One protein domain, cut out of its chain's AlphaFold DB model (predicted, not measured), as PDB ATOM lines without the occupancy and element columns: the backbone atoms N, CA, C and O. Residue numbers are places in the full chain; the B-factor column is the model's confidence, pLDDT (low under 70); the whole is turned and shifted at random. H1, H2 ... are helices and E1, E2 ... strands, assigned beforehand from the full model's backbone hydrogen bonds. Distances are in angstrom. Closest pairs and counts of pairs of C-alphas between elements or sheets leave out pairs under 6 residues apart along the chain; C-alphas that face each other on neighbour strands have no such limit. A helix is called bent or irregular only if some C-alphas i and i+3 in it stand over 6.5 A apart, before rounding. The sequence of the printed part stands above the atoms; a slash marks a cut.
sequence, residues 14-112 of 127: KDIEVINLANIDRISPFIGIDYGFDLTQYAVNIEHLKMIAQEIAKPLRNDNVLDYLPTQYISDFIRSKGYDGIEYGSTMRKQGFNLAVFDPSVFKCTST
ATOM      1  N   LYS A  14      -0.626  37.687  39.515       97.00
ATOM      2  CA  LYS A  14       0.314  36.717  40.078       97.00
ATOM      3  C   LYS A  14       1.381  37.465  40.875       97.00
ATOM      4  O   LYS A  14       1.550  38.670  40.675       97.00
ATOM      5  N   ASP A  15       2.105  36.749  41.724       97.44
ATOM      6  CA  ASP A  15       3.312  37.289  42.344       97.44
ATOM      7  C   ASP A  15       4.377  37.540  41.265       97.44
ATOM      8  O   ASP A  15       4.449  36.813  40.269       97.44
ATOM      9  N   ILE A  16       5.158  38.604  41.450       97.06
ATOM     10  CA  ILE A  16       6.222  39.028  40.537       97.06
ATOM     11  C   ILE A  16       7.513  39.264  41.314       97.06
ATOM     12  O   ILE A  16       7.472  39.652  42.484       97.06
ATOM     13  N   GLU A  17       8.647  39.080  40.650       96.38
ATOM     14  CA  GLU A  17       9.963  39.364  41.213       96.38
ATOM     15  C   GLU A  17      10.536  40.643  40.603       96.38
ATOM     16  O   GLU A  17      10.703  40.760  39.387       96.38
ATOM     17  N   VAL A  18      10.830  41.631  41.447       94.56
ATOM     18  CA  VAL A  18      11.278  42.956  41.003       94.56
ATOM     19  C   VAL A  18      12.551  43.373  41.717       94.56
ATOM     20  O   VAL A  18      12.723  43.126  42.910       94.56
ATOM     21  N   ILE A  19      13.436  44.057  40.994       90.81
ATOM     22  CA  ILE A  19      14.616  44.675  41.601       90.81
ATOM     23  C   ILE A  19      14.193  45.930  42.363       90.81
ATOM     24  O   ILE A  19      13.583  46.835  41.790       90.81
ATOM     25  N   ASN A  20      14.566  46.013  43.640       89.38
ATOM     26  CA  ASN A  20      14.341  47.198  44.463       89.38
ATOM     27  C   ASN A  20      15.526  48.169  44.364       89.38
ATOM     28  O   ASN A  20      16.529  48.018  45.060       89.38
ATOM     29  N   LEU A  21      15.397  49.190  43.515       87.56
ATOM     30  CA  LEU A  21      16.337  50.312  43.460       87.56
ATOM     31  C   LEU A  21      15.977  51.431  44.447       87.56
ATOM     32  O   LEU A  21      16.825  52.262  44.762       87.56
ATOM     33  N   ALA A  22      14.737  51.469  44.945       83.19
ATOM     34  CA  ALA A  22      14.262  52.501  45.870       83.19
ATOM     35  C   ALA A  22      14.972  52.462  47.235       83.19
ATOM     36  O   ALA A  22      15.163  53.505  47.856       83.19
ATOM     37  N   ASN A  23      15.359  51.270  47.689       76.38
ATOM     38  CA  ASN A  23      16.069  51.039  48.945       76.38
ATOM     39  C   ASN A  23      17.440  50.405  48.710       76.38
ATOM     40  O   ASN A  23      17.928  49.677  49.575       76.38
ATOM     41  N   ILE A  24      18.051  50.650  47.546       76.81
ATOM     42  CA  ILE A  24      19.329  50.024  47.215       76.81
ATOM     43  C   ILE A  24      20.362  50.330  48.297       76.81
ATOM     44  O   ILE A  24      21.016  49.431  48.778       76.81
ATOM     45  N   ASP A  25      20.404  51.543  48.838       68.56
ATOM     46  CA  ASP A  25      21.340  51.948  49.887       68.56
ATOM     47  C   ASP A  25      21.068  51.363  51.290       68.56
ATOM     48  O   ASP A  25      21.855  51.588  52.210       68.56
ATOM     49  N   ARG A  26      19.993  50.585  51.468       66.50
ATOM     50  CA  ARG A  26      19.573  50.004  52.752       66.50
ATOM     51  C   ARG A  26      19.751  48.489  52.765       66.50
ATOM     52  O   ARG A  26      18.780  47.740  52.853       66.50
ATOM     53  N   ILE A  27      20.999  48.029  52.715       62.94
ATOM     54  CA  ILE A  27      21.300  46.600  52.865       62.94
ATOM     55  C   ILE A  27      21.575  46.251  54.325       62.94
ATOM     56  O   ILE A  27      22.401  46.860  55.003       62.94
ATOM     57  N   SER A  28      20.860  45.227  54.790       58.78
ATOM     58  CA  SER A  28      21.102  44.570  56.067       58.78
ATOM     59  C   SER A  28      22.381  43.723  55.988       58.78
ATOM     60  O   SER A  28      22.519  42.932  55.050       58.78
ATOM     61  N   PRO A  29      23.290  43.804  56.978       53.88
ATOM     62  CA  PRO A  29      24.519  43.004  57.010       53.88
ATOM     63  C   PRO A  29      24.261  41.489  57.061       53.88
ATOM     64  O   PRO A  29      25.168  40.702  56.813       53.88
ATOM     65  N   PHE A  30      23.023  41.071  57.339       59.97
ATOM     66  CA  PHE A  30      22.622  39.665  57.373       59.97
ATOM     67  C   PHE A  30      22.303  39.082  55.984       59.97
ATOM     68  O   PHE A  30      22.316  37.869  55.828       59.97
ATOM     69  N   ILE A  31      22.089  39.915  54.955       58.38
ATOM     70  CA  ILE A  31      21.773  39.455  53.585       58.38
ATOM     71  C   ILE A  31      22.973  38.738  52.936       58.38
ATOM     72  O   ILE A  31      22.795  37.828  52.128       58.38
ATOM     73  N   GLY A  32      24.199  39.108  53.325       54.03
ATOM     74  CA  GLY A  32      25.444  38.545  52.789       54.03
ATOM     75  C   GLY A  32      25.622  37.042  53.024       54.03
ATOM     76  O   GLY A  32      26.190  36.342  52.187       54.03
ATOM     77  N   ILE A  33      25.123  36.554  54.161       56.47
ATOM     78  CA  ILE A  33      25.431  35.217  54.681       56.47
ATOM     79  C   ILE A  33      24.600  34.139  53.972       56.47
ATOM     80  O   ILE A  33      25.133  33.078  53.653       56.47
ATOM     81  N   ASP A  34      23.335  34.429  53.659       56.88
ATOM     82  CA  ASP A  34      22.396  33.434  53.118       56.88
ATOM     83  C   ASP A  34      22.432  33.319  51.582       56.88
ATOM     84  O   ASP A  34      22.064  32.281  51.035       56.88
ATOM     85  N   TYR A  35      22.904  34.353  50.871       58.12
ATOM     86  CA  TYR A  35      22.844  34.431  49.400       58.12
ATOM     87  C   TYR A  35      24.215  34.395  48.700       58.12
ATOM     88  O   TYR A  35      24.296  34.633  47.494       58.12
ATOM     89  N   GLY A  36      25.305  34.104  49.425       59.19
ATOM     90  CA  GLY A  36      26.660  34.068  48.848       59.19
ATOM     91  C   GLY A  36      27.136  35.435  48.342       59.19
ATOM     92  O   GLY A  36      27.899  35.525  47.379       59.19
ATOM     93  N   PHE A  37      26.643  36.504  48.963       65.75
ATOM     94  CA  PHE A  37      26.834  37.873  48.514       65.75
ATOM     95  C   PHE A  37      28.039  38.503  49.216       65.75
ATOM     96  O   PHE A  37      28.049  38.661  50.439       65.75
ATOM     97  N   ASP A  38      29.061  38.878  48.439       71.38
ATOM     98  CA  ASP A  38      30.239  39.562  48.971       71.38
ATOM     99  C   ASP A  38      29.877  41.003  49.356       71.38
ATOM    100  O   ASP A  38      29.836  41.916  48.524       71.38
ATOM    101  N   LEU A  39      29.635  41.200  50.653       72.06
ATOM    102  CA  LEU A  39      29.401  42.508  51.261       72.06
ATOM    103  C   LEU A  39      30.500  43.518  50.901       72.06
ATOM    104  O   LEU A  39      30.215  44.710  50.813       72.06
ATOM    105  N   THR A  40      31.732  43.065  50.647       75.81
ATOM    106  CA  THR A  40      32.839  43.923  50.214       75.81
ATOM    107  C   THR A  40      32.604  44.463  48.809       75.81
ATOM    108  O   THR A  40      32.683  45.673  48.608       75.81
ATOM    109  N   GLN A  41      32.267  43.602  47.839       73.06
ATOM    110  CA  GLN A  41      31.947  44.042  46.471       73.06
ATOM    111  C   GLN A  41      30.787  45.026  46.477       73.06
ATOM    112  O   GLN A  41      30.807  46.035  45.776       73.06
ATOM    113  N   TYR A  42      29.791  44.761  47.309       74.06
ATOM    114  CA  TYR A  42      28.666  45.656  47.459       74.06
ATOM    115  C   TYR A  42      29.049  47.017  48.048       74.06
ATOM    116  O   TYR A  42      28.723  48.053  47.468       74.06
ATOM    117  N   ALA A  43      29.780  47.021  49.165       75.12
ATOM    118  CA  ALA A  43      30.226  48.243  49.825       75.12
ATOM    119  C   ALA A  43      31.108  49.099  48.907       75.12
ATOM    120  O   ALA A  43      30.984  50.320  48.910       75.12
ATOM    121  N   VAL A  44      31.951  48.469  48.083       81.50
ATOM    122  CA  VAL A  44      32.783  49.165  47.092       81.50
ATOM    123  C   VAL A  44      31.934  49.811  45.992       81.50
ATOM    124  O   VAL A  44      32.247  50.912  45.547       81.50
ATOM    125  N   ASN A  45      30.844  49.167  45.570       81.69
ATOM    126  CA  ASN A  45      30.015  49.634  44.454       81.69
ATOM    127  C   ASN A  45      28.801  50.481  44.874       81.69
ATOM    128  O   ASN A  45      28.045  50.930  44.012       81.69
ATOM    129  N   ILE A  46      28.606  50.734  46.171       82.12
ATOM    130  CA  ILE A  46      27.397  51.380  46.704       82.12
ATOM    131  C   ILE A  46      27.098  52.741  46.069       82.12
ATOM    132  O   ILE A  46      25.944  53.049  45.774       82.12
ATOM    133  N   GLU A  47      28.124  53.547  45.811       84.25
ATOM    134  CA  GLU A  47      27.953  54.868  45.204       84.25
ATOM    135  C   GLU A  47      27.496  54.760  43.744       84.25
ATOM    136  O   GLU A  47      26.599  55.489  43.324       84.25
ATOM    137  N   HIS A  48      28.005  53.784  42.987       84.44
ATOM    138  CA  HIS A  48      27.537  53.514  41.625       84.44
ATOM    139  C   HIS A  48      26.083  53.036  41.610       84.44
ATOM    140  O   HIS A  48      25.287  53.480  40.784       84.44
ATOM    141  N   LEU A  49      25.709  52.179  42.558       82.94
ATOM    142  CA  LEU A  49      24.337  51.696  42.700       82.94
ATOM    143  C   LEU A  49      23.363  52.825  43.065       82.94
ATOM    144  O   LEU A  49      22.276  52.912  42.491       82.94
ATOM    145  N   LYS A  50      23.771  53.746  43.947       83.94
ATOM    146  CA  LYS A  50      23.011  54.969  44.244       83.94
ATOM    147  C   LYS A  50      22.847  55.850  43.011       83.94
ATOM    148  O   LYS A  50      21.748  56.346  42.774       83.94
ATOM    149  N   MET A  51      23.905  56.034  42.221       85.56
ATOM    150  CA  MET A  51      23.826  56.801  40.975       85.56
ATOM    151  C   MET A  51      22.813  56.178  40.009       85.56
ATOM    152  O   MET A  51      21.953  56.886  39.500       85.56
ATOM    153  N   ILE A  52      22.842  54.855  39.820       85.44
ATOM    154  CA  ILE A  52      21.873  54.142  38.972       85.44
ATOM    155  C   ILE A  52      20.436  54.382  39.447       85.44
ATOM    156  O   ILE A  52      19.570  54.733  38.644       85.44
ATOM    157  N   ALA A  53      20.181  54.233  40.751       84.50
ATOM    158  CA  ALA A  53      18.861  54.471  41.326       84.50
ATOM    159  C   ALA A  53      18.388  55.921  41.115       84.50
ATOM    160  O   ALA A  53      17.219  56.154  40.804       84.50
ATOM    161  N   GLN A  54      19.295  56.894  41.237       83.69
ATOM    162  CA  GLN A  54      18.995  58.303  40.992       83.69
ATOM    163  C   GLN A  54      18.689  58.579  39.519       83.69
ATOM    164  O   GLN A  54      17.690  59.236  39.241       83.69
ATOM    165  N   GLU A  55      19.497  58.077  38.581       83.94
ATOM    166  CA  GLU A  55      19.261  58.276  37.145       83.94
ATOM    167  C   GLU A  55      17.932  57.659  36.695       83.94
ATOM    168  O   GLU A  55      17.185  58.298  35.961       83.94
ATOM    169  N   ILE A  56      17.583  56.463  37.186       84.31
ATOM    170  CA  ILE A  56      16.296  55.817  36.874       84.31
ATOM    171  C   ILE A  56      15.111  56.602  37.451       84.31
ATOM    172  O   ILE A  56      14.048  56.664  36.834       84.31
ATOM    173  N   ALA A  57      15.276  57.224  38.621       83.25
ATOM    174  CA  ALA A  57      14.221  58.020  39.232       83.25
ATOM    175  C   ALA A  57      14.026  59.388  38.562       83.25
ATOM    176  O   ALA A  57      12.934  59.951  38.669       83.25
ATOM    177  N   LYS A  58      15.044  59.948  37.892       79.81
ATOM    178  CA  LYS A  58      14.964  61.298  37.320       79.81
ATOM    179  C   LYS A  58      13.817  61.413  36.308       79.81
ATOM    180  O   LYS A  58      13.661  60.553  35.444       79.81
ATOM    181  N   PRO A  59      13.020  62.500  36.362       66.69
ATOM    182  CA  PRO A  59      12.019  62.753  35.338       66.69
ATOM    183  C   PRO A  59      12.732  63.020  34.012       66.69
ATOM    184  O   PRO A  59      13.628  63.868  33.956       66.69
ATOM    185  N   LEU A  60      12.318  62.331  32.954       65.06
ATOM    186  CA  LEU A  60      12.861  62.565  31.621       65.06
ATOM    187  C   LEU A  60      12.497  63.980  31.161       65.06
ATOM    188  O   LEU A  60      11.334  64.384  31.216       65.06
ATOM    189  N   ARG A  61      13.500  64.733  30.710       60.19
ATOM    190  CA  ARG A  61      13.305  65.986  29.976       60.19
ATOM    191  C   ARG A  61      13.398  65.642  28.492       60.19
ATOM    192  O   ARG A  61      14.341  64.976  28.085       60.19
ATOM    193  N   ASN A  62      12.395  66.045  27.716       54.62
ATOM    194  CA  ASN A  62      12.099  65.542  26.364       54.62
ATOM    195  C   ASN A  62      13.174  65.772  25.287       54.62
ATOM    196  O   ASN A  62      12.971  65.367  24.144       54.62
ATOM    197  N   ASP A  63      14.306  66.389  25.608       56.84
ATOM    198  CA  ASP A  63      15.126  67.027  24.581       56.84
ATOM    199  C   ASP A  63      16.366  66.208  24.189       56.84
ATOM    200  O   ASP A  63      17.036  66.564  23.220       56.84
ATOM    201  N   ASN A  64      16.682  65.100  24.883       65.56
ATOM    202  CA  ASN A  64      17.903  64.343  24.595       65.56
ATOM    203  C   ASN A  64      17.755  62.820  24.771       65.56
ATOM    204  O   ASN A  64      17.816  62.280  25.872       65.56
ATOM    205  N   VAL A  65      17.618  62.100  23.651       66.81
ATOM    206  CA  VAL A  65      17.536  60.623  23.596       66.81
ATOM    207  C   VAL A  65      18.755  59.951  24.247       66.81
ATOM    208  O   VAL A  65      18.642  58.863  24.809       66.81
ATOM    209  N   LEU A  66      19.919  60.610  24.214       71.94
ATOM    210  CA  LEU A  66      21.154  60.103  24.815       71.94
ATOM    211  C   LEU A  66      21.066  59.965  26.340       71.94
ATOM    212  O   LEU A  66      21.676  59.050  26.891       71.94
ATOM    213  N   ASP A  67      20.266  60.801  27.004       71.12
ATOM    214  CA  ASP A  67      20.100  60.764  28.461       71.12
ATOM    215  C   ASP A  67      19.311  59.516  28.909       71.12
ATOM    216  O   ASP A  67      19.376  59.118  30.071       71.12
ATOM    217  N   TYR A  68      18.597  58.860  27.983       73.69
ATOM    218  CA  TYR A  68      17.813  57.652  28.250       73.69
ATOM    219  C   TYR A  68      18.581  56.344  28.013       73.69
ATOM    220  O   TYR A  68      18.228  55.307  28.573       73.69
ATOM    221  N   LEU A  69      19.654  56.369  27.215       82.69
ATOM    222  CA  LEU A  69      20.408  55.158  26.870       82.69
ATOM    223  C   LEU A  69      20.935  54.391  28.097       82.69
ATOM    224  O   LEU A  69      20.791  53.165  28.117       82.69
ATOM    225  N   PRO A  70      21.503  55.042  29.134       83.06
ATOM    226  CA  PRO A  70      22.006  54.319  30.298       83.06
ATOM    227  C   PRO A  70      20.898  53.600  31.077       83.06
ATOM    228  O   PRO A  70      21.047  52.430  31.428       83.06
ATOM    229  N   THR A  71      19.768  54.271  31.329       85.69
ATOM    230  CA  THR A  71      18.654  53.700  32.102       85.69
ATOM    231  C   THR A  71      17.928  52.612  31.318       85.69
ATOM    232  O   THR A  71      17.542  51.595  31.901       85.69
ATOM    233  N   GLN A  72      17.819  52.760  29.994       86.25
ATOM    234  CA  GLN A  72      17.300  51.725  29.107       86.25
ATOM    235  C   GLN A  72      18.192  50.481  29.112       86.25
ATOM    236  O   GLN A  72      17.691  49.382  29.335       86.25
ATOM    237  N   TYR A  73      19.509  50.644  28.947       90.31
ATOM    238  CA  TYR A  73      20.453  49.524  28.967       90.31
ATOM    239  C   TYR A  73      20.383  48.740  30.284       90.31
ATOM    240  O   TYR A  73      20.341  47.511  30.279       90.31
ATOM    241  N   ILE A  74      20.322  49.442  31.420       88.88
ATOM    242  CA  ILE A  74      20.183  48.814  32.740       88.88
ATOM    243  C   ILE A  74      18.844  48.079  32.857       88.88
ATOM    244  O   ILE A  74      18.804  46.960  33.366       88.88
ATOM    245  N   SER A  75      17.759  48.674  32.360       90.50
ATOM    246  CA  SER A  75      16.433  48.052  32.382       90.50
ATOM    247  C   SER A  75      16.392  46.769  31.550       90.50
ATOM    248  O   SER A  75      15.904  45.743  32.022       90.50
ATOM    249  N   ASP A  76      16.976  46.794  30.352       92.38
ATOM    250  CA  ASP A  76      17.087  45.625  29.479       92.38
ATOM    251  C   ASP A  76      18.007  44.554  30.074       92.38
ATOM    252  O   ASP A  76      17.703  43.361  29.996       92.38
ATOM    253  N   PHE A  77      19.095  44.954  30.738       92.75
ATOM    254  CA  PHE A  77      19.947  44.027  31.473       92.75
ATOM    255  C   PHE A  77      19.175  43.329  32.598       92.75
ATOM    256  O   PHE A  77      19.208  42.102  32.671       92.75
ATOM    257  N   ILE A  78      18.435  44.070  33.431       91.94
ATOM    258  CA  ILE A  78      17.609  43.499  34.509       91.94
ATOM    259  C   ILE A  78      16.565  42.538  33.930       91.94
ATOM    260  O   ILE A  78      16.453  41.402  34.392       91.94
ATOM    261  N   ARG A  79      15.874  42.939  32.859       94.69
ATOM    262  CA  ARG A  79      14.926  42.075  32.144       94.69
ATOM    263  C   ARG A  79      15.583  40.788  31.643       94.69
ATOM    264  O   ARG A  79      15.021  39.709  31.802       94.69
ATOM    265  N   SER A  80      16.790  40.875  31.078       95.75
ATOM    266  CA  SER A  80      17.539  39.709  30.582       95.75
ATOM    267  C   SER A  80      17.920  38.707  31.678       95.75
ATOM    268  O   SER A  80      18.209  37.550  31.376       95.75
ATOM    269  N   LYS A  81      17.913  39.131  32.950       94.81
ATOM    270  CA  LYS A  81      18.156  38.269  34.114       94.81
ATOM    271  C   LYS A  81      16.906  37.548  34.620       94.81
ATOM    272  O   LYS A  81      17.041  36.718  35.511       94.81
ATOM    273  N   GLY A  82      15.736  37.809  34.036       94.81
ATOM    274  CA  GLY A  82      14.489  37.108  34.354       94.81
ATOM    275  C   GLY A  82      13.590  37.808  35.372       94.81
ATOM    276  O   GLY A  82      12.547  37.258  35.701       94.81
ATOM    277  N   TYR A  83      13.949  39.009  35.837       96.38
ATOM    278  CA  TYR A  83      13.074  39.817  36.691       96.38
ATOM    279  C   TYR A  83      11.870  40.348  35.905       96.38
ATOM    280  O   TYR A  83      11.985  40.680  34.723       96.38
ATOM    281  N   ASP A  84      10.732  40.500  36.578       97.00
ATOM    282  CA  ASP A  84       9.483  41.003  35.997       97.00
ATOM    283  C   ASP A  84       9.434  42.540  35.930       97.00
ATOM    284  O   ASP A  84       8.631  43.113  35.184       97.00
ATOM    285  N   GLY A  85      10.281  43.233  36.700       95.06
ATOM    286  CA  GLY A  85      10.266  44.691  36.767       95.06
ATOM    287  C   GLY A  85      11.283  45.325  37.712       95.06
ATOM    288  O   GLY A  85      12.179  44.674  38.254       95.06
ATOM    289  N   ILE A  86      11.128  46.637  37.891       94.00
ATOM    290  CA  ILE A  86      12.003  47.514  38.672       94.00
ATOM    291  C   ILE A  86      11.139  48.423  39.547       94.00
ATOM    292  O   ILE A  86      10.279  49.150  39.046       94.00
ATOM    293  N   GLU A  87      11.412  48.431  40.847       93.12
ATOM    294  CA  GLU A  87      10.871  49.399  41.799       93.12
ATOM    295  C   GLU A  87      11.901  50.503  42.064       93.12
ATOM    296  O   GLU A  87      13.066  50.225  42.348       93.12
ATOM    297  N   TYR A  88      11.485  51.768  41.992       90.19
ATOM    298  CA  TYR A  88      12.367  52.921  42.181       90.19
ATOM    299  C   TYR A  88      11.655  54.077  42.890       90.19
ATOM    300  O   TYR A  88      10.428  54.152  42.931       90.19
ATOM    301  N   GLY A  89      12.426  54.985  43.491       87.38
ATOM    302  CA  GLY A  89      11.876  56.098  44.268       87.38
ATOM    303  C   GLY A  89      11.023  57.048  43.419       87.38
ATOM    304  O   GLY A  89      11.397  57.411  42.304       87.38
ATOM    305  N   SER A  90       9.879  57.484  43.950       83.25
ATOM    306  CA  SER A  90       9.036  58.471  43.276       83.25
ATOM    307  C   SER A  90       9.619  59.876  43.418       83.25
ATOM    308  O   SER A  90       9.837  60.372  44.522       83.25
ATOM    309  N   THR A  91       9.790  60.573  42.296       76.12
ATOM    310  CA  THR A  91      10.164  61.998  42.286       76.12
ATOM    311  C   THR A  91       9.052  62.908  42.782       76.12
ATOM    312  O   THR A  91       9.326  63.987  43.299       76.12
ATOM    313  N   MET A  92       7.800  62.463  42.658       75.50
ATOM    314  CA  MET A  92       6.620  63.250  43.014       75.50
ATOM    315  C   MET A  92       6.244  63.102  44.491       75.50
ATOM    316  O   MET A  92       5.650  64.012  45.065       75.50
ATOM    317  N   ARG A  93       6.586  61.977  45.139       76.75
ATOM    318  CA  ARG A  93       6.311  61.739  46.567       76.75
ATOM    319  C   ARG A  93       7.508  61.101  47.265       76.75
ATOM    320  O   ARG A  93       7.828  59.956  46.989       76.75
ATOM    321  N   LYS A  94       8.076  61.785  48.268       71.88
ATOM    322  CA  LYS A  94       9.269  61.338  49.026       71.88
ATOM    323  C   LYS A  94       9.200  59.924  49.624       71.88
ATOM    324  O   LYS A  94      10.242  59.332  49.857       71.88
ATOM    325  N   GLN A  95       8.005  59.416  49.930       78.50
ATOM    326  CA  GLN A  95       7.794  58.058  50.468       78.50
ATOM    327  C   GLN A  95       7.038  57.151  49.483       78.50
ATOM    328  O   GLN A  95       6.628  56.051  49.836       78.50
ATOM    329  N   GLY A  96       6.789  57.639  48.268       85.75
ATOM    330  CA  GLY A  96       6.202  56.851  47.200       85.75
ATOM    331  C   GLY A  96       7.284  56.127  46.413       85.75
ATOM    332  O   GLY A  96       8.418  56.596  46.304       85.75
ATOM    333  N   PHE A  97       6.897  55.019  45.810       89.62
ATOM    334  CA  PHE A  97       7.691  54.287  44.841       89.62
ATOM    335  C   PHE A  97       6.922  54.221  43.526       89.62
ATOM    336  O   PHE A  97       5.689  54.276  43.494       89.62
ATOM    337  N   ASN A  98       7.676  54.139  42.445       91.75
ATOM    338  CA  ASN A  98       7.187  53.833  41.120       91.75
ATOM    339  C   ASN A  98       7.574  52.389  40.801       91.75
ATOM    340  O   ASN A  98       8.615  51.904  41.245       91.75
ATOM    341  N   LEU A  99       6.738  51.724  40.014       93.06
ATOM    342  CA  LEU A  99       6.968  50.362  39.562       93.06
ATOM    343  C   LEU A  99       6.938  50.345  38.034       93.06
ATOM    344  O   LEU A  99       5.912  50.661  37.429       93.06
ATOM    345  N   ALA A 100       8.061  49.977  37.425       92.81
ATOM    346  CA  ALA A 100       8.150  49.653  36.009       92.81
ATOM    347  C   ALA A 100       8.086  48.134  35.846       92.81
ATOM    348  O   ALA A 100       8.791  47.406  36.540       92.81
ATOM    349  N   VAL A 101       7.244  47.651  34.939       95.56
ATOM    350  CA  VAL A 101       6.989  46.217  34.740       95.56
ATOM    351  C   VAL A 101       7.186  45.908  33.268       95.56
ATOM    352  O   VAL A 101       6.682  46.641  32.418       95.56
ATOM    353  N   PHE A 102       7.920  44.841  32.961       95.81
ATOM    354  CA  PHE A 102       8.253  44.494  31.578       95.81
ATOM    355  C   PHE A 102       7.109  43.792  30.843       95.81
ATOM    356  O   PHE A 102       6.982  43.949  29.629       95.81
ATOM    357  N   ASP A 103       6.277  43.035  31.565       96.31
ATOM    358  CA  ASP A 103       5.062  42.417  31.037       96.31
ATOM    359  C   ASP A 103       3.816  43.065  31.665       96.31
ATOM    360  O   ASP A 103       3.466  42.759  32.805       96.31
ATOM    361  N   PRO A 104       3.100  43.947  30.949       95.44
ATOM    362  CA  PRO A 104       1.909  44.597  31.487       95.44
ATOM    363  C   PRO A 104       0.735  43.629  31.695       95.44
ATOM    364  O   PRO A 104      -0.189  43.957  32.441       95.44
ATOM    365  N   SER A 105       0.746  42.441  31.075       97.06
ATOM    366  CA  SER A 105      -0.351  41.469  31.177       97.06
ATOM    367  C   SER A 105      -0.512  40.884  32.583       97.06
ATOM    368  O   SER A 105      -1.579  40.375  32.924       97.06
ATOM    369  N   VAL A 106       0.511  41.021  33.433       97.25
ATOM    370  CA  VAL A 106       0.478  40.577  34.835       97.25
ATOM    371  C   VAL A 106      -0.373  41.491  35.726       97.25
ATOM    372  O   VAL A 106      -0.637  41.154  36.881       97.25
ATOM    373  N   PHE A 107      -0.842  42.627  35.195       97.62
ATOM    374  CA  PHE A 107      -1.738  43.552  35.876       97.62
ATOM    375  C   PHE A 107      -3.129  43.560  35.252       97.62
ATOM    376  O   PHE A 107      -3.315  43.583  34.038       97.62
ATOM    377  N   LYS A 108      -4.135  43.666  36.119       97.88
ATOM    378  CA  LYS A 108      -5.513  43.962  35.732       97.88
ATOM    379  C   LYS A 108      -5.913  45.332  36.251       97.88
ATOM    380  O   LYS A 108      -5.844  45.581  37.453       97.88
ATOM    381  N   CYS A 109      -6.383  46.198  35.357       97.31
ATOM    382  CA  CYS A 109      -7.046  47.433  35.761       97.31
ATOM    383  C   CYS A 109      -8.382  47.089  36.438       97.31
ATOM    384  O   CYS A 109      -9.223  46.403  35.854       97.31
ATOM    385  N   THR A 110      -8.559  47.512  37.687       97.81
ATOM    386  CA  THR A 110      -9.750  47.210  38.497       97.81
ATOM    387  C   THR A 110     -10.761  48.348  38.498       97.81
ATOM    388  O   THR A 110     -11.953  48.101  38.657       97.81
ATOM    389  N   SER A 111     -10.304  49.585  38.314       97.81
ATOM    390  CA  SER A 111     -11.164  50.763  38.241       97.81
ATOM    391  C   SER A 111     -10.458  51.922  37.556       97.81
ATOM    392  O   SER A 111      -9.243  52.077  37.684       97.81
ATOM    393  N   THR A 112     -11.235  52.788  36.917       97.94
ATOM    394  CA  THR A 112     -10.767  54.044  36.324       97.94
ATOM    395  C   THR A 112     -11.629  55.195  36.813       97.94
ATOM    396  O   THR A 112     -12.849  55.058  36.899       97.94
TER     397      THR A 112
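What this domain is: This is residues 14 to 112 of the 127 residues of the protein "RES domain-containing protein" of Butyricicoccus pullicaecorum 1.2 (UniProt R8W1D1). A small sheet of three strands, E1, E2 and E3, lies near the middle, and two long helices meet it with parts of their length: H2 with its last residues, 53 to 57, and H3 with residues 75 to 79. H2 reaches away from the sheet to the short helix H1, and the last strand, E4, lies far off on the side away from H1, pairing with no named strand. The printed part has 99 residues, with three named helices and four named strands in the order E1 H1 H2 H3 E2 E3 E4; the sheet's order is E1 E2 E3, mixed, and the class is mixed, helices and strands. It is only just compact, close to loose, with a radius of gyration of the C-alphas of 15.2 A, and spans 44 by 36 by 29 A.

How they stand to each other: E1, residues 18 to 20, is an edge strand and the parallel neighbour of E2, residues 85 to 89, with N 87 and O 19 at 2.9 A, within hydrogen-bond range. E2 and E3, residues 97 to 101, form an antiparallel hairpin, with N 86 and O 100 at 2.8 A and N 98 and O 88 at 2.8 A. H1, residues 31 to 34, is not on the sheet; it is close to but not clearly touching H2, residues 39 to 57, the closest C-alphas being those of Gly 32 and Leu 39, 5.8 A apart. H2 has a kink of 56 degrees near residue 46 and only grazes the sheet, its closest C-alphas to E2 being those of Ala 57 and Gly 89, 5.9 A apart. H3, residues 65 to 80, also only grazes the sheet; the C-alphas of Arg 79 and Gly 85, the closest of H3 and E2, are 7.1 A apart. H2, with residues 52 to 56 alone, and H3, with residue 71 alone, only just touch, with 3 pairs of C-alphas within 8 A; the closest are those of Ile 56 and Thr 71, 5.7 A apart. Their lines stand at a steep tilt of 52 degrees, opposite ways. E1, H1, H2, H3 and E2 make a strand-helix-strand unit, two parallel neighbour strands with helices between them along the chain. E4, residues 107 to 112, is apart from E3. Of the O i to N i+4 pairs, 13 of 15 in H2 and 9 of 12 in H3 are within hydrogen-bond range; H1 is too short for such a pair.

Where its parts are: E1 begins at C-alpha 18 at (11.278, 42.956, 41.003) and is 6.3 A from first to last C-alpha; H1 is 6.1 A. H2 is 24.8 A and irregular, with C-alphas 44 and 47 at 7.7 A; H3 is 22.0 A and only just irregular, with C-alphas 67 and 70 at 7.0 A. E2 is 13.7 A, E3 12.9 A and E4 13.8 A, E4 ending at C-alpha 112 at (-10.767, 54.044, 36.324).

The domain as a whole: The C-alphas farthest apart, those of Thr 40 and Thr 112, are 46.9 A apart. The printed part has no cut and no long link. Residues 33 to 38 and 61 to 66 stand free. The mean pLDDT of the printed part is 81.9, and residues 25 to 37 and 59 to 65 are under 70.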